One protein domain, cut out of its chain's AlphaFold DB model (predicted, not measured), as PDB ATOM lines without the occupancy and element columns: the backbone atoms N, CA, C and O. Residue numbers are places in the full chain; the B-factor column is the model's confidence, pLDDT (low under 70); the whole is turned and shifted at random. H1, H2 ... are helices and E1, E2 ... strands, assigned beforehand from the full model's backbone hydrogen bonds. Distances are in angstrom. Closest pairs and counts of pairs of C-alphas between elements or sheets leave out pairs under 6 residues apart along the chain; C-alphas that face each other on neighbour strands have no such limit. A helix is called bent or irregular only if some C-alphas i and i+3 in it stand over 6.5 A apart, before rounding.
ATOM      1  N   GLU A   2     177.940 155.874 137.210       82.81
ATOM      2  CA  GLU A   2     177.954 156.060 138.676       82.81
ATOM      3  C   GLU A   2     176.713 155.534 139.432       82.81
ATOM      4  O   GLU A   2     176.843 154.870 140.453       82.81
ATOM      5  N   ARG A   3     175.501 155.734 138.898       89.31
ATOM      6  CA  ARG A   3     174.255 155.252 139.525       89.31
ATOM      7  C   ARG A   3     174.101 153.723 139.579       89.31
ATOM      8  O   ARG A   3     173.598 153.211 140.570       89.31
ATOM      9  N   ILE A   4     174.528 153.001 138.534       92.44
ATOM     10  CA  ILE A   4     174.450 151.530 138.502       92.44
ATOM     11  C   ILE A   4     175.525 150.945 139.415       92.44
ATOM     12  O   ILE A   4     175.226 150.021 140.160       92.44
ATOM     13  N   HIS A   5     176.723 151.540 139.453       92.44
ATOM     14  CA  HIS A   5     177.730 151.181 140.458       92.44
ATOM     15  C   HIS A   5     177.212 151.400 141.880       92.44
ATOM     16  O   HIS A   5     177.345 150.516 142.719       92.44
ATOM     17  N   ARG A   6     176.546 152.533 142.148       93.25
ATOM     18  CA  ARG A   6     175.916 152.782 143.451       93.25
ATOM     19  C   ARG A   6     174.872 151.717 143.794       93.25
ATOM     20  O   ARG A   6     174.882 151.208 144.909       93.25
ATOM     21  N   LEU A   7     173.988 151.380 142.852       93.31
ATOM     22  CA  LEU A   7     172.972 150.344 143.047       93.31
ATOM     23  C   LEU A   7     173.609 148.978 143.340       93.31
ATOM     24  O   LEU A   7     173.232 148.341 144.315       93.31
ATOM     25  N   ARG A   8     174.625 148.576 142.570       95.19
ATOM     26  CA  ARG A   8     175.382 147.334 142.797       95.19
ATOM     27  C   ARG A   8     176.089 147.314 144.154       95.19
ATOM     28  O   ARG A   8     176.075 146.288 144.819       95.19
ATOM     29  N   GLY A   9     176.635 148.442 144.611       95.38
ATOM     30  CA  GLY A   9     177.219 148.556 145.952       95.38
ATOM     31  C   GLY A   9     176.199 148.312 147.070       95.38
ATOM     32  O   GLY A   9     176.494 147.597 148.025       95.38
ATOM     33  N   LEU A  10     174.979 148.846 146.928       93.69
ATOM     34  CA  LEU A  10     173.879 148.573 147.861       93.69
ATOM     35  C   LEU A  10     173.443 147.103 147.802       93.69
ATOM     36  O   LEU A  10     173.266 146.476 148.839       93.69
ATOM     37  N   MET A  11     173.332 146.532 146.601       95.50
ATOM     38  CA  MET A  11     173.011 145.112 146.420       95.50
ATOM     39  C   MET A  11     174.044 144.198 147.085       95.50
ATOM     40  O   MET A  11     173.664 143.246 147.757       95.50
ATOM     41  N   ALA A  12     175.336 144.506 146.941       95.81
ATOM     42  CA  ALA A  12     176.416 143.751 147.569       95.81
ATOM     43  C   ALA A  12     176.321 143.785 149.101       95.81
ATOM     44  O   ALA A  12     176.508 142.756 149.746       95.81
ATOM     45  N   ALA A  13     175.997 144.948 149.679       95.31
ATOM     46  CA  ALA A  13     175.820 145.100 151.123       95.31
ATOM     47  C   ALA A  13     174.645 144.266 151.668       95.31
ATOM     48  O   ALA A  13     174.740 143.721 152.765       95.31
ATOM     49  N   GLU A  14     173.577 144.118 150.882       94.44
ATOM     50  CA  GLU A  14     172.395 143.304 151.207       94.44
ATOM     51  C   GLU A  14     172.549 141.819 150.803       94.44
ATOM     52  O   GLU A  14     171.665 140.997 151.049       94.44
ATOM     53  N   GLY A  15     173.668 141.448 150.168       94.69
ATOM     54  CA  GLY A  15     173.915 140.091 149.678       94.69
ATOM     55  C   GLY A  15     172.951 139.648 148.571       94.69
ATOM     56  O   GLY A  15     172.552 138.483 148.554       94.69
ATOM     57  N   LEU A  16     172.548 140.570 147.689       96.25
ATOM     58  CA  LEU A  16     171.675 140.321 146.537       96.25
ATOM     59  C   LEU A  16     172.488 140.060 145.263       96.25
ATOM     60  O   LEU A  16     173.421 140.797 144.956       96.25
ATOM     61  N   ASP A  17     172.064 139.079 144.467       96.56
ATOM     62  CA  ASP A  17     172.693 138.724 143.186       96.56
ATOM     63  C   ASP A  17     172.129 139.533 142.009       96.56
ATOM     64  O   ASP A  17     172.803 139.744 140.997       96.56
ATOM     65  N   ALA A  18     170.888 140.004 142.136       96.62
ATOM     66  CA  ALA A  18     170.245 140.902 141.188       96.62
ATOM     67  C   ALA A  18     169.090 141.665 141.842       96.62
ATOM     68  O   ALA A  18     168.581 141.279 142.898       96.62
ATOM     69  N   VAL A  19     168.643 142.731 141.181       96.19
ATOM     70  CA  VAL A  19     167.368 143.381 141.491       96.19
ATOM     71  C   VAL A  19     166.463 143.446 140.270       96.19
ATOM     72  O   VAL A  19     166.924 143.695 139.155       96.19
ATOM     73  N   VAL A  20     165.168 143.250 140.507       96.00
ATOM     74  CA  VAL A  20     164.091 143.422 139.532       96.00
ATOM     75  C   VAL A  20     163.291 144.667 139.905       96.00
ATOM     76  O   VAL A  20     162.745 144.796 141.006       96.00
ATOM     77  N   LEU A  21     163.247 145.615 138.979       94.50
ATOM     78  CA  LEU A  21     162.629 146.918 139.163       94.50
ATOM     79  C   LEU A  21     161.450 147.058 138.210       94.50
ATOM     80  O   LEU A  21     161.657 147.027 137.006       94.50
ATOM     81  N   THR A  22     160.238 147.235 138.726       90.69
ATOM     82  CA  THR A  22     159.013 147.304 137.903       90.69
ATOM     83  C   THR A  22     158.251 148.613 138.070       90.69
ATOM     84  O   THR A  22     157.312 148.885 137.331       90.69
ATOM     85  N   THR A  23     158.638 149.452 139.035       88.38
ATOM     86  CA  THR A  23     158.039 150.781 139.167       88.38
ATOM     87  C   THR A  23     158.659 151.745 138.148       88.38
ATOM     88  O   THR A  23     159.883 151.723 137.952       88.38
ATOM     89  N   PRO A  24     157.876 152.657 137.540       87.56
ATOM     90  CA  PRO A  24     158.368 153.517 136.459       87.56
ATOM     91  C   PRO A  24     159.596 154.351 136.846       87.56
ATOM     92  O   PRO A  24     160.523 154.533 136.057       87.56
ATOM     93  N   HIS A  25     159.639 154.837 138.091       88.94
ATOM     94  CA  HIS A  25     160.766 155.617 138.605       88.94
ATOM     95  C   HIS A  25     162.047 154.786 138.737       88.94
ATOM     96  O   HIS A  25     163.129 155.279 138.408       88.94
ATOM     97  N   ASN A  26     161.938 153.528 139.169       91.62
ATOM     98  CA  ASN A  26     163.088 152.644 139.319       91.62
ATOM     99  C   ASN A  26     163.596 152.154 137.957       91.62
ATOM    100  O   ASN A  26     164.809 152.120 137.734       91.62
ATOM    101  N   VAL A  27     162.689 151.863 137.017       92.38
ATOM    102  CA  VAL A  27     163.061 151.529 135.634       92.38
ATOM    103  C   VAL A  27     163.776 152.709 134.972       92.38
ATOM    104  O   VAL A  27     164.861 152.522 134.417       92.38
ATOM    105  N   LEU A  28     163.251 153.933 135.110       91.94
ATOM    106  CA  LEU A  28     163.903 155.155 134.625       91.94
ATOM    107  C   LEU A  28     165.288 155.356 135.251       91.94
ATOM    108  O   LEU A  28     166.248 155.710 134.559       91.94
ATOM    109  N   TYR A  29     165.416 155.121 136.557       92.38
ATOM    110  CA  TYR A  29     166.695 155.230 137.248       92.38
ATOM    111  C   TYR A  29     167.734 154.260 136.670       92.38
ATOM    112  O   TYR A  29     168.837 154.682 136.304       92.38
ATOM    113  N   ALA A  30     167.381 152.981 136.525       93.69
ATOM    114  CA  ALA A  30     168.299 151.955 136.042       93.69
ATOM    115  C   ALA A  30     168.620 152.129 134.548       93.69
ATOM    116  O   ALA A  30     169.779 152.325 134.164       93.69
ATOM    117  N   THR A  31     167.585 152.151 133.714       93.94
ATOM    118  CA  THR A  31     167.703 152.031 132.254       93.94
ATOM    119  C   THR A  31     167.670 153.383 131.550       93.94
ATOM    120  O   THR A  31     168.230 153.525 130.479       93.94
ATOM    121  N   GLY A  32     167.091 154.429 132.144       91.69
ATOM    122  CA  GLY A  32     166.807 155.682 131.426       91.69
ATOM    123  C   GLY A  32     165.507 155.662 130.630       91.69
ATOM    124  O   GLY A  32     165.046 156.728 130.230       91.69
ATOM    125  N   TYR A  33     164.887 154.493 130.480       91.38
ATOM    126  CA  TYR A  33     163.616 154.358 129.799       91.38
ATOM    127  C   TYR A  33     162.494 155.076 130.549       91.38
ATOM    128  O   TYR A  33     162.406 155.061 131.776       91.38
ATOM    129  N   ARG A  34     161.607 155.696 129.778       86.75
ATOM    130  CA  ARG A  34     160.362 156.299 130.230       86.75
ATOM    131  C   ARG A  34     159.360 156.201 129.098       86.75
ATOM    132  O   ARG A  34     159.689 156.511 127.953       86.75
ATOM    133  N   SER A  35     158.125 155.874 129.438       79.19
ATOM    134  CA  SER A  35     157.011 155.916 128.503       79.19
ATOM    135  C   SER A  35     155.920 156.846 129.015       79.19
ATOM    136  O   SER A  35     155.719 156.996 130.220       79.19
ATOM    137  N   VAL A  36     155.213 157.506 128.095       72.00
ATOM    138  CA  VAL A  36     153.979 158.228 128.438       72.00
ATOM    139  C   VAL A  36     152.880 157.251 128.856       72.00
ATOM    140  O   VAL A  36     152.019 157.625 129.646       72.00
ATOM    141  N   LEU A  37     152.946 156.009 128.370       71.88
ATOM    142  CA  LEU A  37     151.996 154.947 128.683       71.88
ATOM    143  C   LEU A  37     152.059 154.538 130.163       71.88
ATOM    144  O   LEU A  37     151.052 154.114 130.711       71.88
ATOM    145  N   GLU A  38     153.170 154.801 130.863       69.94
ATOM    146  CA  GLU A  38     153.258 154.641 132.328       69.94
ATOM    147  C   GLU A  38     152.240 155.517 133.082       69.94
ATOM    148  O   GLU A  38     151.913 155.264 134.238       69.94
ATOM    149  N   LYS A  39     151.716 156.573 132.441       68.00
ATOM    150  CA  LYS A  39     150.675 157.430 133.027       68.00
ATOM    151  C   LYS A  39     149.287 156.798 132.991       68.00
ATOM    152  O   LYS A  39     148.376 157.357 133.592       68.00
ATOM    153  N   TRP A  40     149.113 155.685 132.280       67.81
ATOM    154  CA  TRP A  40     147.815 155.029 132.114       67.81
ATOM    155  C   TRP A  40     147.421 154.190 133.337       67.81
ATOM    156  O   TRP A  40     146.324 153.645 133.348       67.81
ATOM    157  N   GLN A  41     148.277 154.136 134.372       66.19
ATOM    158  CA  GLN A  41     148.008 153.484 135.663       66.19
ATOM    159  C   GLN A  41     147.464 152.058 135.497       66.19
ATOM    160  O   GLN A  41     146.501 151.664 136.154       66.19
ATOM    161  N   LEU A  42     148.066 151.300 134.578       66.81
ATOM    162  CA  LEU A  42     147.713 149.903 134.363       66.81
ATOM    163  C   LEU A  42     147.975 149.095 135.640       66.81
ATOM    164  O   LEU A  42     148.864 149.420 136.425       66.81
ATOM    165  N   HIS A  43     147.176 148.046 135.841       65.44
ATOM    166  CA  HIS A  43     147.305 147.167 137.005       65.44
ATOM    167  C   HIS A  43     148.623 146.377 136.987       65.44
ATOM    168  O   HIS A  43     149.176 146.075 138.040       65.44
ATOM    169  N   GLU A  44     149.146 146.090 135.796       65.56
ATOM    170  CA  GLU A  44     150.413 145.393 135.595       65.56
ATOM    171  C   GLU A  44     151.546 146.379 135.288       65.56
ATOM    172  O   GLU A  44     151.321 147.399 134.623       65.56
ATOM    173  N   PRO A  45     152.780 146.088 135.743       74.12
ATOM    174  CA  PRO A  45     153.920 146.919 135.413       74.12
ATOM    175  C   PRO A  45     154.169 146.879 133.909       74.12
ATOM    176  O   PRO A  45     154.426 145.827 133.326       74.12
ATOM    177  N   LEU A  46     154.126 148.056 133.289       84.25
ATOM    178  CA  LEU A  46     154.288 148.189 131.849       84.25
ATOM    179  C   LEU A  46     155.706 147.833 131.399       84.25
ATOM    180  O   LEU A  46     155.892 147.451 130.256       84.25
ATOM    181  N   CYS A  47     156.714 147.966 132.256       90.50
ATOM    182  CA  CYS A  47     158.083 147.581 131.946       90.50
ATOM    183  C   CYS A  47     158.821 147.095 133.194       90.50
ATOM    184  O   CYS A  47     158.404 147.333 134.330       90.50
ATOM    185  N   ALA A  48     159.949 146.425 132.974       94.06
ATOM    186  CA  ALA A  48     160.827 145.982 134.042       94.06
ATOM    187  C   ALA A  48     162.297 146.222 133.695       94.06
ATOM    188  O   ALA A  48     162.697 146.193 132.533       94.06
ATOM    189  N   ALA A  49     163.119 146.428 134.716       96.19
ATOM    190  CA  ALA A  49     164.565 146.422 134.600       96.19
ATOM    191  C   ALA A  49     165.152 145.313 135.469       96.19
ATOM    192  O   ALA A  49     164.825 145.214 136.654       96.19
ATOM    193  N   VAL A  50     166.051 144.520 134.895       96.62
ATOM    194  CA  VAL A  50     166.849 143.538 135.634       96.62
ATOM    195  C   VAL A  50     168.268 144.076 135.728       96.62
ATOM    196  O   VAL A  50     168.909 144.359 134.714       96.62
ATOM    197  N   VAL A  51     168.758 144.254 136.953       96.69
ATOM    198  CA  VAL A  51     170.125 144.715 137.220       96.69
ATOM    199  C   VAL A  51     170.872 143.599 137.944       96.69
ATOM    200  O   VAL A  51     170.642 143.397 139.136       96.69
ATOM    201  N   PRO A  52     171.765 142.875 137.256       96.88
ATOM    202  CA  PRO A  52     172.665 141.922 137.895       96.88
ATOM    203  C   PRO A  52     173.721 142.631 138.754       96.88
ATOM    204  O   PRO A  52     174.198 143.717 138.398       96.88
ATOM    205  N   LEU A  53     174.132 141.991 139.854       96.44
ATOM    206  CA  LEU A  53     175.258 142.447 140.672       96.44
ATOM    207  C   LEU A  53     176.563 142.426 139.865       96.44
ATOM    208  O   LEU A  53     177.336 143.379 139.912       96.44
ATOM    209  N   ALA A  54     176.777 141.339 139.121       94.50
ATOM    210  CA  ALA A  54     177.980 141.119 138.331       94.50
ATOM    211  C   ALA A  54     178.108 142.171 137.213       94.50
ATOM    212  O   ALA A  54     177.150 142.443 136.483       94.50
ATOM    213  N   GLU A  55     179.281 142.803 137.107       92.56
ATOM    214  CA  GLU A  55     179.498 143.936 136.198       92.56
ATOM    215  C   GLU A  55     179.630 143.541 134.728       92.56
ATOM    216  O   GLU A  55     179.341 144.357 133.854       92.56
ATOM    217  N   ASP A  56     180.010 142.293 134.472       93.06
ATOM    218  CA  ASP A  56     180.100 141.676 133.150       93.06
ATOM    219  C   ASP A  56     178.725 141.363 132.540       93.06
ATOM    220  O   ASP A  56     178.616 141.161 131.331       93.06
ATOM    221  N   LYS A  57     177.661 141.363 133.353       94.19
ATOM    222  CA  LYS A  57     176.285 141.152 132.898       94.19
ATOM    223  C   LYS A  57     175.579 142.488 132.616       94.19
ATOM    224  O   LYS A  57     175.724 143.446 133.392       94.19
ATOM    225  N   PRO A  58     174.792 142.578 131.526       94.88
ATOM    226  CA  PRO A  58     174.141 143.820 131.133       94.88
ATOM    227  C   PRO A  58     173.013 144.204 132.097       94.88
ATOM    228  O   PRO A  58     172.371 143.359 132.715       94.88
ATOM    229  N   VAL A  59     172.732 145.505 132.179       96.25
ATOM    230  CA  VAL A  59     171.431 145.978 132.670       96.25
ATOM    231  C   VAL A  59     170.408 145.715 131.574       96.25
ATOM    232  O   VAL A  59     170.576 146.213 130.457       96.25
ATOM    233  N   VAL A  60     169.362 144.966 131.902       96.50
ATOM    234  CA  VAL A  60     168.333 144.538 130.954       96.50
ATOM    235  C   VAL A  60     167.089 145.399 131.120       96.50
ATOM    236  O   VAL A  60     166.651 145.637 132.246       96.50
ATOM    237  N   LEU A  61     166.512 145.853 130.009       95.94
ATOM    238  CA  LEU A  61     165.189 146.474 129.959       95.94
ATOM    239  C   LEU A  61     164.216 145.512 129.275       95.94
ATOM    240  O   LEU A  61     164.397 145.191 128.104       95.94
ATOM    241  N   ALA A  62     163.180 145.093 129.995       94.69
ATOM    242  CA  ALA A  62     162.036 144.379 129.448       94.69
ATOM    243  C   ALA A  62     160.891 145.370 129.204       94.69
ATOM    244  O   ALA A  62     160.463 146.064 130.131       94.69
ATOM    245  N   LEU A  63     160.392 145.446 127.969       92.38
ATOM    246  CA  LEU A  63     159.268 146.307 127.595       92.38
ATOM    247  C   LEU A  63     158.307 145.599 126.621       92.38
ATOM    248  O   LEU A  63     158.709 144.635 125.973       92.38
ATOM    249  N   PRO A  64     157.070 146.092 126.449       89.31
ATOM    250  CA  PRO A  64     156.165 145.582 125.439       89.31
ATOM    251  C   PRO A  64     156.784 145.767 124.058       89.31
ATOM    252  O   PRO A  64     157.362 146.821 123.781       89.31
ATOM    253  N   GLU A  65     156.632 144.790 123.172       86.75
ATOM    254  CA  GLU A  65     157.149 144.887 121.801       86.75
ATOM    255  C   GLU A  65     156.628 146.146 121.087       86.75
ATOM    256  O   GLU A  65     157.392 146.870 120.449       86.75
ATOM    257  N   ALA A  66     155.349 146.479 121.294       81.44
ATOM    258  CA  ALA A  66     154.722 147.694 120.770       81.44
ATOM    259  C   ALA A  66     155.421 148.994 121.210       81.44
ATOM    260  O   ALA A  66     155.323 150.021 120.538       81.44
ATOM    261  N   ASN A  67     156.165 148.961 122.316       85.25
ATOM    262  CA  ASN A  67     156.854 150.122 122.860       85.25
ATOM    263  C   ASN A  67     158.288 150.283 122.327       85.25
ATOM    264  O   ASN A  67     158.934 151.272 122.680       85.25
ATOM    265  N   LEU A  68     158.792 149.376 121.475       83.56
ATOM    266  CA  LEU A  68     160.143 149.479 120.904       83.56
ATOM    267  C   LEU A  68     160.360 150.804 120.167       83.56
ATOM    268  O   LEU A  68     161.386 151.454 120.354       83.56
ATOM    269  N   ALA A  69     159.366 151.258 119.398       78.75
ATOM    270  CA  ALA A  69     159.438 152.521 118.666       78.75
ATOM    271  C   ALA A  69     159.623 153.745 119.588       78.75
ATOM    272  O   ALA A  69     160.188 154.757 119.176       78.75
ATOM    273  N   LEU A  70     159.204 153.661 120.858       82.00
ATOM    274  CA  LEU A  70     159.385 154.751 121.820       82.00
ATOM    275  C   LEU A  70     160.854 154.952 122.209       82.00
ATOM    276  O   LEU A  70     161.205 156.057 122.621       82.00
ATOM    277  N   LEU A  71     161.706 153.929 122.070       85.62
ATOM    278  CA  LEU A  71     163.149 154.070 122.279       85.62
ATOM    279  C   LEU A  71     163.750 155.046 121.259       85.62
ATOM    280  O   LEU A  71     164.515 155.924 121.651       85.62
ATOM    281  N   MET A  72     163.298 154.983 120.001       78.12
ATOM    282  CA  MET A  72     163.693 155.916 118.940       78.12
ATOM    283  C   MET A  72     163.330 157.350 119.262       78.12
ATOM    284  O   MET A  72     164.185 158.229 119.265       78.12
ATOM    285  N   VAL A  73     162.060 157.579 119.587       81.50
ATOM    286  CA  VAL A  73     161.567 158.920 119.911       81.50
ATOM    287  C   VAL A  73     162.342 159.500 121.099       81.50
ATOM    288  O   VAL A  73     162.586 160.705 121.179       81.50
ATOM    289  N   GLN A  74     162.752 158.651 122.044       85.50
ATOM    290  CA  GLN A  74     163.544 159.071 123.193       85.50
ATOM    291  C   GLN A  74     164.991 159.422 122.816       85.50
ATOM    292  O   GLN A  74     165.519 160.422 123.311       85.50
ATOM    293  N   GLU A  75     165.600 158.631 121.937       85.06
ATOM    294  CA  GLU A  75     166.941 158.848 121.399       85.06
ATOM    295  C   GLU A  75     167.015 160.131 120.560       85.06
ATOM    296  O   GLU A  75     167.858 160.985 120.840       85.06
ATOM    297  N   GLU A  76     166.067 160.348 119.642       82.12
ATOM    298  CA  GLU A  76     165.945 161.587 118.854       82.12
ATOM    299  C   GLU A  76     165.745 162.826 119.735       82.12
ATOM    300  O   GLU A  76     166.266 163.903 119.451       82.12
ATOM    301  N   ALA A  77     165.043 162.672 120.861       85.06
ATOM    302  CA  ALA A  77     164.880 163.725 121.859       85.06
ATOM    303  C   ALA A  77     166.130 163.944 122.743       85.06
ATOM    304  O   ALA A  77     166.032 164.623 123.770       85.06
ATOM    305  N   GLY A  78     167.278 163.346 122.404       86.62
ATOM    306  CA  GLY A  78     168.547 163.488 123.123       86.62
ATOM    307  C   GLY A  78     168.581 162.782 124.479       86.62
ATOM    308  O   GLY A  78     169.340 163.175 125.367       86.62
ATOM    309  N   ARG A  79     167.727 161.773 124.687       89.31
ATOM    310  CA  ARG A  79     167.586 161.053 125.963       89.31
ATOM    311  C   ARG A  79     167.633 159.532 125.755       89.31
ATOM    312  O   ARG A  79     166.701 158.868 126.178       89.31
ATOM    313  N   PRO A  80     168.673 158.967 125.124       88.31
ATOM    314  CA  PRO A  80     168.710 157.536 124.832       88.31
ATOM    315  C   PRO A  80     168.582 156.687 126.103       88.31
ATOM    316  O   PRO A  80     169.047 157.075 127.188       88.31
ATOM    317  N   ASP A  81     167.992 155.501 125.951       90.69
ATOM    318  CA  ASP A  81     168.069 154.485 126.989       90.69
ATOM    319  C   ASP A  81     169.526 154.017 127.168       90.69
ATOM    320  O   ASP A  81     170.438 154.332 126.404       90.69
ATOM    321  N   ARG A  82     169.771 153.324 128.271       91.94
ATOM    322  CA  ARG A  82     171.101 152.946 128.754       91.94
ATOM    323  C   ARG A  82     171.139 151.459 129.097       91.94
ATOM    324  O   ARG A  82     172.012 151.044 129.858       91.94
ATOM    325  N   ALA A  83     170.166 150.690 128.612       93.19
ATOM    326  CA  ALA A  83     170.130 149.252 128.786       93.19
ATOM    327  C   ALA A  83     171.158 148.605 127.851       93.19
ATOM    328  O   ALA A  83     171.232 148.926 126.663       93.19
ATOM    329  N   GLY A  84     171.954 147.692 128.407       91.88
ATOM    330  CA  GLY A  84     172.898 146.890 127.627       91.88
ATOM    331  C   GLY A  84     172.197 145.791 126.829       91.88
ATOM    332  O   GLY A  84     172.754 145.294 125.857       91.88
ATOM    333  N   GLU A  85     170.972 145.442 127.223       93.81
ATOM    334  CA  GLU A  85     170.160 144.412 126.592       93.81
ATOM    335  C   GLU A  85     168.677 144.793 126.631       93.81
ATOM    336  O   GLU A  85     168.192 145.320 127.637       93.81
ATOM    337  N   ILE A  86     167.962 144.510 125.539       94.75
ATOM    338  CA  ILE A  86     166.515 144.692 125.444       94.75
ATOM    339  C   ILE A  86     165.834 143.326 125.368       94.75
ATOM    340  O   ILE A  86     166.200 142.478 124.554       94.75
ATOM    341  N   ARG A  87     164.804 143.140 126.189       94.88
ATOM    342  CA  ARG A  87     163.868 142.017 126.138       94.88
ATOM    343  C   ARG A  87     162.489 142.552 125.798       94.88
ATOM    344  O   ARG A  87     162.131 143.655 126.216       94.88
ATOM    345  N   VAL A  88     161.728 141.782 125.033       92.88
ATOM    346  CA  VAL A  88     160.370 142.170 124.649       92.88
ATOM    347  C   VAL A  88     159.351 141.140 125.086       92.88
ATOM    348  O   VAL A  88     159.654 139.949 125.179       92.88
ATOM    349  N   PHE A  89     158.153 141.622 125.381       91.06
ATOM    350  CA  PHE A  89     157.016 140.783 125.714       91.06
ATOM    351  C   PHE A  89     155.726 141.308 125.092       91.06
ATOM    352  O   PHE A  89     155.656 142.451 124.630       91.06
ATOM    353  N   ASP A  90     154.718 140.450 125.064       86.94
ATOM    354  CA  ASP A  90     153.391 140.785 124.591       86.94
ATOM    355  C   ASP A  90     152.595 141.498 125.688       86.94
ATOM    356  O   ASP A  90     152.657 141.169 126.870       86.94
ATOM    357  N   MET A  91     151.831 142.499 125.282       78.38
ATOM    358  CA  MET A  91     150.908 143.205 126.156       78.38
ATOM    359  C   MET A  91     149.524 142.915 125.620       78.38
ATOM    360  O   MET A  91     149.239 143.273 124.474       78.38
ATOM    361  N   ILE A  92     148.695 142.271 126.447       64.94
ATOM    362  CA  ILE A  92     147.380 141.740 126.072       64.94
ATOM    363  C   ILE A  92     146.635 142.751 125.179       64.94
ATOM    364  O   ILE A  92     146.373 143.887 125.581       64.94
ATOM    365  N   ASN A  93     146.332 142.324 123.947       58.50
ATOM    366  CA  ASN A  93     145.681 143.047 122.840       58.50
ATOM    367  C   ASN A  93     146.482 144.166 122.137       58.50
ATOM    368  O   ASN A  93     146.155 144.510 121.004       58.50
ATOM    369  N   PHE A  94     147.521 144.743 122.741       62.25
ATOM    370  CA  PHE A  94     148.247 145.872 122.138       62.25
ATOM    371  C   PHE A  94     149.278 145.451 121.092       62.25
ATOM    372  O   PHE A  94     149.375 146.097 120.046       62.25
ATOM    373  N   CYS A  95     150.053 144.391 121.343       59.31
ATOM    374  CA  CYS A  95     151.073 143.990 120.367       59.31
ATOM    375  C   CYS A  95     150.448 143.305 119.150       59.31
ATOM    376  O   CYS A  95     150.962 143.470 118.050       59.31
ATOM    377  N   GLU A  96     149.311 142.623 119.304       60.56
ATOM    378  CA  GLU A  96     148.544 142.090 118.170       60.56
ATOM    379  C   GLU A  96     148.118 143.203 117.201       60.56
ATOM    380  O   GLU A  96     148.392 143.117 116.004       60.56
ATOM    381  N   VAL A  97     147.534 144.288 117.721       59.75
ATOM    382  CA  VAL A  97     147.140 145.448 116.905       59.75
ATOM    383  C   VAL A  97     148.361 146.127 116.279       59.75
ATOM    384  O   VAL A  97     148.312 146.500 115.112       59.75
ATOM    385  N   MET A  98     149.476 146.254 117.002       61.62
ATOM    386  CA  MET A  98     150.702 146.854 116.456       61.62
ATOM    387  C   MET A  98     151.314 146.020 115.320       61.62
ATOM    388  O   MET A  98     151.780 146.582 114.333       61.62
ATOM    389  N   ARG A  99     151.286 144.685 115.430       66.75
ATOM    390  CA  ARG A  99     151.757 143.776 114.371       66.75
ATOM    391  C   ARG A  99     150.841 143.767 113.144       66.75
ATOM    392  O   ARG A  99     151.269 143.303 112.090       66.75
ATOM    393  N   SER A 100     149.595 144.222 113.272       58.88
ATOM    394  CA  SER A 100     148.676 144.270 112.139       58.88
ATOM    395  C   SER A 100     149.136 145.311 111.115       58.88
ATOM    396  O   SER A 100     149.500 146.435 111.461       58.88
ATOM    397  N   GLU A 101     149.149 144.932 109.838       59.66
ATOM    398  CA  GLU A 101     149.403 145.889 108.765       59.66
ATOM    399  C   GLU A 101     148.206 146.835 108.665       59.66
ATOM    400  O   GLU A 101     147.098 146.401 108.352       59.66
ATOM    401  N   ASP A 102     148.423 148.126 108.924       59.78
ATOM    402  CA  ASP A 102     147.420 149.148 108.642       59.78
ATOM    403  C   ASP A 102     147.337 149.335 107.115       59.78
ATOM    404  O   ASP A 102     148.278 149.870 106.516       59.78
ATOM    405  N   PRO A 103     146.225 148.942 106.458       61.62
ATOM    406  CA  PRO A 103     146.094 149.030 105.003       61.62
ATOM    407  C   PRO A 103     146.139 150.474 104.485       61.62
ATOM    408  O   PRO A 103     146.292 150.700 103.285       61.62
ATOM    409  N   SER A 104     145.963 151.451 105.378       64.75
ATOM    410  CA  SER A 104     146.000 152.880 105.084       64.75
ATOM    411  C   SER A 104     147.354 153.534 105.381       64.75
ATOM    412  O   SER A 104     147.585 154.671 104.962       64.75
ATOM    413  N   ALA A 105     148.277 152.829 106.044       58.78
ATOM    414  CA  ALA A 105     149.601 153.346 106.358       58.78
ATOM    415  C   ALA A 105     150.576 153.117 105.194       58.78
ATOM    416  O   ALA A 105     150.900 151.992 104.816       58.78
ATOM    417  N   ALA A 106     151.120 154.202 104.641       55.47
ATOM    418  CA  ALA A 106     152.243 154.101 103.717       55.47
ATOM    419  C   ALA A 106     153.498 153.672 104.495       55.47
ATOM    420  O   ALA A 106     153.996 154.420 105.338       55.47
ATOM    421  N   ALA A 107     154.025 152.478 104.210       54.75
ATOM    422  CA  ALA A 107     155.256 151.993 104.825       54.75
ATOM    423  C   ALA A 107     156.418 152.959 104.525       54.75
ATOM    424  O   ALA A 107     156.923 153.015 103.402       54.75
ATOM    425  N   SER A 108     156.850 153.731 105.526       58.31
ATOM    426  CA  SER A 108     157.978 154.650 105.375       58.31
ATOM    427  C   SER A 108     159.304 153.899 105.520       58.31
ATOM    428  O   SER A 108     159.450 152.982 106.331       58.31
ATOM    429  N   THR A 109     160.304 154.288 104.730       56.53
ATOM    430  CA  THR A 109     161.673 153.749 104.817       56.53
ATOM    431  C   THR A 109     162.307 154.000 106.184       56.53
ATOM    432  O   THR A 109     163.082 153.174 106.657       56.53
ATOM    433  N   ILE A 110     161.921 155.094 106.845       56.41
ATOM    434  CA  ILE A 110     162.338 155.433 108.208       56.41
ATOM    435  C   ILE A 110     161.764 154.423 109.207       56.41
ATOM    436  O   ILE A 110     162.522 153.855 109.980       56.41
ATOM    437  N   GLY A 111     160.464 154.109 109.142       59.44
ATOM    438  CA  GLY A 111     159.844 153.136 110.049       59.44
ATOM    439  C   GLY A 111     160.475 151.740 109.969       59.44
ATOM    440  O   GLY A 111     160.676 151.096 110.997       59.44
ATOM    441  N   LYS A 112     160.866 151.301 108.763       60.97
ATOM    442  CA  LYS A 112     161.578 150.026 108.561       60.97
ATOM    443  C   LYS A 112     162.985 150.033 109.158       60.97
ATOM    444  O   LYS A 112     163.331 149.103 109.880       60.97
ATOM    445  N   ALA A 113     163.767 151.085 108.903       59.25
ATOM    446  CA  ALA A 113     165.117 151.214 109.451       59.25
ATOM    447  C   ALA A 113     165.113 151.265 110.989       59.25
ATOM    448  O   ALA A 113     165.987 150.694 111.638       59.25
ATOM    449  N   SER A 114     164.096 151.891 111.583       59.78
ATOM    450  CA  SER A 114     163.926 151.956 113.033       59.78
ATOM    451  C   SER A 114     163.544 150.611 113.643       59.78
ATOM    452  O   SER A 114     164.115 150.215 114.657       59.78
ATOM    453  N   ALA A 115     162.617 149.881 113.018       64.31
ATOM    454  CA  ALA A 115     162.263 148.531 113.454       64.31
ATOM    455  C   ALA A 115     163.477 147.586 113.397       64.31
ATOM    456  O   ALA A 115     163.705 146.819 114.330       64.31
ATOM    457  N   GLU A 116     164.297 147.693 112.349       67.38
ATOM    458  CA  GLU A 116     165.523 146.908 112.188       67.38
ATOM    459  C   GLU A 116     166.594 147.276 113.232       67.38
ATOM    460  O   GLU A 116     167.169 146.392 113.872       67.38
ATOM    461  N   PHE A 117     166.813 148.572 113.480       65.56
ATOM    462  CA  PHE A 117     167.796 149.054 114.455       65.56
ATOM    463  C   PHE A 117     167.485 148.602 115.890       65.56
ATOM    464  O   PHE A 117     168.368 148.089 116.583       65.56
ATOM    465  N   TYR A 118     166.237 148.745 116.349       65.19
ATOM    466  CA  TYR A 118     165.868 148.301 117.699       65.19
ATOM    467  C   TYR A 118     165.673 146.788 117.776       65.19
ATOM    468  O   TYR A 118     166.048 146.198 118.789       65.19
ATOM    469  N   GLY A 119     165.211 146.142 116.701       69.56
ATOM    470  CA  GLY A 119     165.164 144.683 116.592       69.56
ATOM    471  C   GLY A 119     166.534 144.033 116.806       69.56
ATOM    472  O   GLY A 119     166.633 143.026 117.499       69.56
ATOM    473  N   ALA A 120     167.621 144.653 116.331       77.12
ATOM    474  CA  ALA A 120     168.983 144.150 116.538       77.12
ATOM    475  C   ALA A 120     169.443 144.153 118.015       77.12
ATOM    476  O   ALA A 120     170.325 143.370 118.398       77.12
ATOM    477  N   ARG A 121     168.853 145.023 118.852       80.88
ATOM    478  CA  ARG A 121     169.113 145.107 120.302       80.88
ATOM    479  C   ARG A 121     168.264 144.131 121.117       80.88
ATOM    480  O   ARG A 121     168.609 143.869 122.270       80.88
ATOM    481  N   VAL A 122     167.187 143.595 120.535       88.81
ATOM    482  CA  VAL A 122     166.339 142.590 121.180       88.81
ATOM    483  C   VAL A 122     167.108 141.270 121.309       88.81
ATOM    484  O   VAL A 122     167.812 140.827 120.393       88.81
ATOM    485  N   ARG A 123     167.001 140.643 122.479       91.69
ATOM    486  CA  ARG A 123     167.521 139.303 122.760       91.69
ATOM    487  C   ARG A 123     166.381 138.361 123.123       91.69
ATOM    488  O   ARG A 123     165.450 138.736 123.827       91.69
ATOM    489  N   GLY A 124     166.475 137.122 122.650       89.81
ATOM    490  CA  GLY A 124     165.422 136.126 122.833       89.81
ATOM    491  C   GLY A 124     164.184 136.387 121.972       89.81
ATOM    492  O   GLY A 124     164.204 137.181 121.032       89.81
ATOM    493  N   ARG A 125     163.114 135.655 122.280       90.38
ATOM    494  CA  ARG A 125     161.800 135.790 121.637       90.38
ATOM    495  C   ARG A 125     160.933 136.803 122.390       90.38
ATOM    496  O   ARG A 125     161.249 137.173 123.518       90.38
ATOM    497  N   CYS A 126     159.824 137.207 121.775       89.81
ATOM    498  CA  CYS A 126     158.773 137.940 122.472       89.81
ATOM    499  C   CYS A 126     158.061 136.987 123.445       89.81
ATOM    500  O   CYS A 126     157.442 136.013 123.013       89.81
ATOM    501  N   GLU A 127     158.224 137.219 124.748       93.44
ATOM    502  CA  GLU A 127     157.582 136.416 125.799       93.44
ATOM    503  C   GLU A 127     156.112 136.836 125.997       93.44
ATOM    504  O   GLU A 127     155.747 137.948 125.632       93.44
ATOM    505  N   PRO A 128     155.234 135.980 126.551       90.06
ATOM    506  CA  PRO A 128     153.797 136.271 126.621       90.06
ATOM    507  C   PRO A 128     153.423 137.444 127.537       90.06
ATOM    508  O   PRO A 128     152.373 138.044 127.338       90.06
ATOM    509  N   ASP A 129     154.253 137.751 128.533       89.56
ATOM    510  CA  ASP A 129     154.026 138.826 129.496       89.56
ATOM    511  C   ASP A 129     155.341 139.254 130.178       89.56
ATOM    512  O   ASP A 129     156.417 138.671 129.970       89.56
ATOM    513  N   VAL A 130     155.256 140.295 131.009       89.31
ATOM    514  CA  VAL A 130     156.398 140.863 131.736       89.31
ATOM    515  C   VAL A 130     157.046 139.866 132.704       89.31
ATOM    516  O   VAL A 130     158.269 139.862 132.840       89.31
ATOM    517  N   LEU A 131     156.271 138.993 133.355       90.88
ATOM    518  CA  LEU A 131     156.795 138.021 134.316       90.88
ATOM    519  C   LEU A 131     157.559 136.906 133.604       90.88
ATOM    520  O   LEU A 131     158.658 136.557 134.036       90.88
ATOM    521  N   ALA A 132     157.028 136.397 132.492       92.69
ATOM    522  CA  ALA A 132     157.712 135.437 131.635       92.69
ATOM    523  C   ALA A 132     159.023 136.022 131.087       92.69
ATOM    524  O   ALA A 132     160.064 135.363 131.134       92.69
ATOM    525  N   SER A 133     159.005 137.291 130.665       94.38
ATOM    526  CA  SER A 133     160.206 138.011 130.225       94.38
ATOM    527  C   SER A 133     161.261 138.119 131.330       94.38
ATOM    528  O   SER A 133     162.432 137.804 131.102       94.38
ATOM    529  N   ILE A 134     160.858 138.496 132.550       93.94
ATOM    530  CA  ILE A 134     161.754 138.556 133.715       93.94
ATOM    531  C   ILE A 134     162.321 137.167 134.029       93.94
ATOM    532  O   ILE A 134     163.527 137.039 134.228       93.94
ATOM    533  N   ALA A 135     161.484 136.128 134.053       94.38
ATOM    534  CA  ALA A 135     161.904 134.769 134.379       94.38
ATOM    535  C   ALA A 135     162.950 134.237 133.386       94.38
ATOM    536  O   ALA A 135     164.004 133.765 133.811       94.38
ATOM    537  N   VAL A 136     162.708 134.389 132.079       95.38
ATOM    538  CA  VAL A 136     163.671 134.007 131.031       95.38
ATOM    539  C   VAL A 136     164.957 134.821 131.143       95.38
ATOM    540  O   VAL A 136     166.045 134.261 131.055       95.38
ATOM    541  N   THR A 137     164.857 136.125 131.414       95.50
ATOM    542  CA  THR A 137     166.033 136.991 131.615       95.50
ATOM    543  C   THR A 137     166.898 136.505 132.778       95.50
ATOM    544  O   THR A 137     168.122 136.427 132.666       95.50
ATOM    545  N   LEU A 138     166.275 136.161 133.909       95.44
ATOM    546  CA  LEU A 138     166.984 135.611 135.061       95.44
ATOM    547  C   LEU A 138     167.620 134.253 134.728       95.44
ATOM    548  O   LEU A 138     168.754 134.011 135.142       95.44
ATOM    549  N   GLY A 139     166.935 133.409 133.954       95.88
ATOM    550  CA  GLY A 139     167.451 132.133 133.449       95.88
ATOM    551  C   GLY A 139     168.695 132.276 132.583       95.88
ATOM    552  O   GLY A 139     169.759 131.756 132.928       95.88
ATOM    553  N   ASP A 140     168.599 133.066 131.516       95.50
ATOM    554  CA  ASP A 140     169.678 133.292 130.548       95.50
ATOM    555  C   ASP A 140     170.937 133.888 131.194       95.50
ATOM    556  O   ASP A 140     172.062 133.636 130.756       95.50
ATOM    557  N   HIS A 141     170.769 134.662 132.269       95.12
ATOM    558  CA  HIS A 141     171.876 135.234 133.029       95.12
ATOM    559  C   HIS A 141     172.310 134.385 134.235       95.12
ATOM    560  O   HIS A 141     173.153 134.838 135.014       95.12
ATOM    561  N   GLY A 142     171.791 133.166 134.412       95.06
ATOM    562  CA  GLY A 142     172.190 132.248 135.486       95.06
ATOM    563  C   GLY A 142     171.846 132.751 136.892       95.06
ATOM    564  O   GLY A 142     172.600 132.515 137.835       95.06
ATOM    565  N   LEU A 143     170.746 133.493 137.027       93.75
ATOM    566  CA  LEU A 143     170.273 134.126 138.264       93.75
ATOM    567  C   LEU A 143     169.060 133.410 138.883       93.75
ATOM    568  O   LEU A 143     168.550 133.862 139.902       93.75
ATOM    569  N   GLU A 144     168.611 132.280 138.328       89.69
ATOM    570  CA  GLU A 144     167.416 131.539 138.786       89.69
ATOM    571  C   GLU A 144     167.452 131.138 140.267       89.69
ATOM    572  O   GLU A 144     166.417 131.011 140.915       89.69
ATOM    573  N   ARG A 145     168.656 130.912 140.799       89.50
ATOM    574  CA  ARG A 145     168.895 130.521 142.199       89.50
ATOM    575  C   ARG A 145     169.511 131.643 143.033       89.50
ATOM    576  O   ARG A 145     169.937 131.393 144.159       89.50
ATOM    577  N   GLY A 146     169.613 132.843 142.466       89.31
ATOM    578  CA  GLY A 146     170.176 134.003 143.139       89.31
ATOM    579  C   GLY A 146     169.212 134.600 144.161       89.31
ATOM    580  O   GLY A 146     168.000 134.378 144.122       89.31
ATOM    581  N   ARG A 147     169.745 135.404 145.077       94.56
ATOM    582  CA  ARG A 147     168.951 136.266 145.952       94.56
ATOM    583  C   ARG A 147     168.522 137.498 145.171       94.56
ATOM    584  O   ARG A 147     169.325 138.398 144.925       94.56
ATOM    585  N   ILE A 148     167.256 137.518 144.766       94.19
ATOM    586  CA  ILE A 148     166.697 138.576 143.925       94.19
ATOM    587  C   ILE A 148     165.915 139.564 144.787       94.19
ATOM    588  O   ILE A 148     164.899 139.212 145.385       94.19
ATOM    589  N   GLY A 149     166.375 140.815 144.843       90.56
ATOM    590  CA  GLY A 149     165.581 141.910 145.397       90.56
ATOM    591  C   GLY A 149     164.526 142.349 144.382       90.56
ATOM    592  O   GLY A 149     164.813 142.424 143.190       90.56
ATOM    593  N   SER A 150     163.305 142.645 144.816       83.31
ATOM    594  CA  SER A 150     162.221 142.993 143.895       83.31
ATOM    595  C   SER A 150     161.419 144.189 144.386       83.31
ATOM    596  O   SER A 150     161.180 144.339 145.581       83.31
ATOM    597  N   THR A 151     160.991 145.030 143.445       77.19
ATOM    598  CA  THR A 151     160.006 146.100 143.685       77.19
ATOM    599  C   THR A 151     158.687 145.838 142.963       77.19
ATOM    600  O   THR A 151     157.960 146.788 142.681       77.19
TER     601      THR A 151
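AT A GLANCE: This is residues 2 to 151 of the 154 residues of the protein "Creatinase/Prolidase N-terminal domain-containing protein" of Pseudonocardia ammonioxydans (UniProt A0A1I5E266). A twisted five-stranded sheet makes the core, with H7 packed on one face and H1 and H2 on the other. Beyond its edge strand E4, the helices H4, H5 and H6 make a looser end, and residues 100 to 110 stick out there as a free loop, of which 109 and 110 belong to H6. The 150 printed residues have seven named helices and five named strands, in the order H1 E1 H2 H3 E2 E3 H4 E4 H5 H6 H7 E5, and the mixed sheet runs E4 E3 E2 E1 E5. The class is mixed, helices and strands. The whole is compact, with a radius of gyration of the C-alphas of 15.8 A, yet its outline is elongated, 55 by 31 by 28 A.

IN THESE COORDINATES: Find C-alpha 2 at (177.954, 156.060, 138.676); from there H1 runs through residues 2 to 13, 16.7 A long. Next look for strand E1 at residues 18 to 21, 9.9 A, then for H2 at 24 to 31, 10.3 A, and H3 at 37 to 40, 5.4 A. E2, residues 48 to 52, is 13.1 A long, and E3, residues 60 to 64, is 13.4 A. H4, residues 65 to 76, begins at C-alpha 65, (157.149, 144.887, 121.801), and is 19.1 A long; it is irregular, with C-alphas 66 and 69 7.1 A apart. Go on to E4 at residues 85 to 89, 13.7 A, H5 at 94 to 99, 8.8 A, and H6 at 109 to 119, 15.3 A. H7, residues 130 to 140, is 15.3 A long, and E5, residues 148 to 150, is 6.3 A and ends at C-alpha 150, (162.221, 142.993, 143.895).

HOW THE PARTS SIT: Start with the sheet, which is only just strongly twisted, its C-alphas up to 4.1 A off the best plane. E1 and E2 are antiparallel at 164 degrees; look at N 21 and O 49, 2.8 A apart. E2 and E3 form a hairpin, with N 62 and O 48 at 2.8 A. E3 and E4 are parallel at 28 degrees, with N 87 and O 61 at 2.8 A; E3, H4, E4 are a strand-helix-strand unit, parallel neighbour strands with a helix between, and its crossover is right-handed. E1 and E5 are parallel at 17 degrees, with N 20 and O 149 at 2.8 A. There are three layers, helices on both faces of the sheet: H1, H2 and H4 on one, H7 on the other. H2 has a height over the sheet of 8.0 A, and the C-alphas of Val 27 and Ala 49 are its closest to E2, at 5.4 A. H1 and H2 only just touch, with 3 pairs of C-alphas within 8 A, closest at Ile 4 and Ala 30, 6.6 A. For H7, the closest C-alphas to E4 are Val 130 and Phe 89, 6.1 A. H4 touches H6 with residues 68 to 72 alone, closest at C-alphas 68 and 118, 6.7 A. H4 touches H5 with residues 65 to 66 alone, closest at C-alphas 66 and 95, 5.2 A. H3 is not on the sheet, and H5 and H6 are apart. Every O i to N i+4 pair is within hydrogen-bond range in H1, H2, H5, H6 and H7; H4 has 4 of 8, and H3 is too short for one.

THE WHOLE: The C-alphas of Ala 13 and Ser 104 are the two farthest apart, at 55.4 A. Without residues 100 to 110 the body spans 44 by 31 by 29 A. The printed part has no cut, and no link is long. Look at the B-factor column: the mean pLDDT of the printed part is 83.8, and the model's confidence is low, under 70, at residues 38 to 44 and 92 to 119.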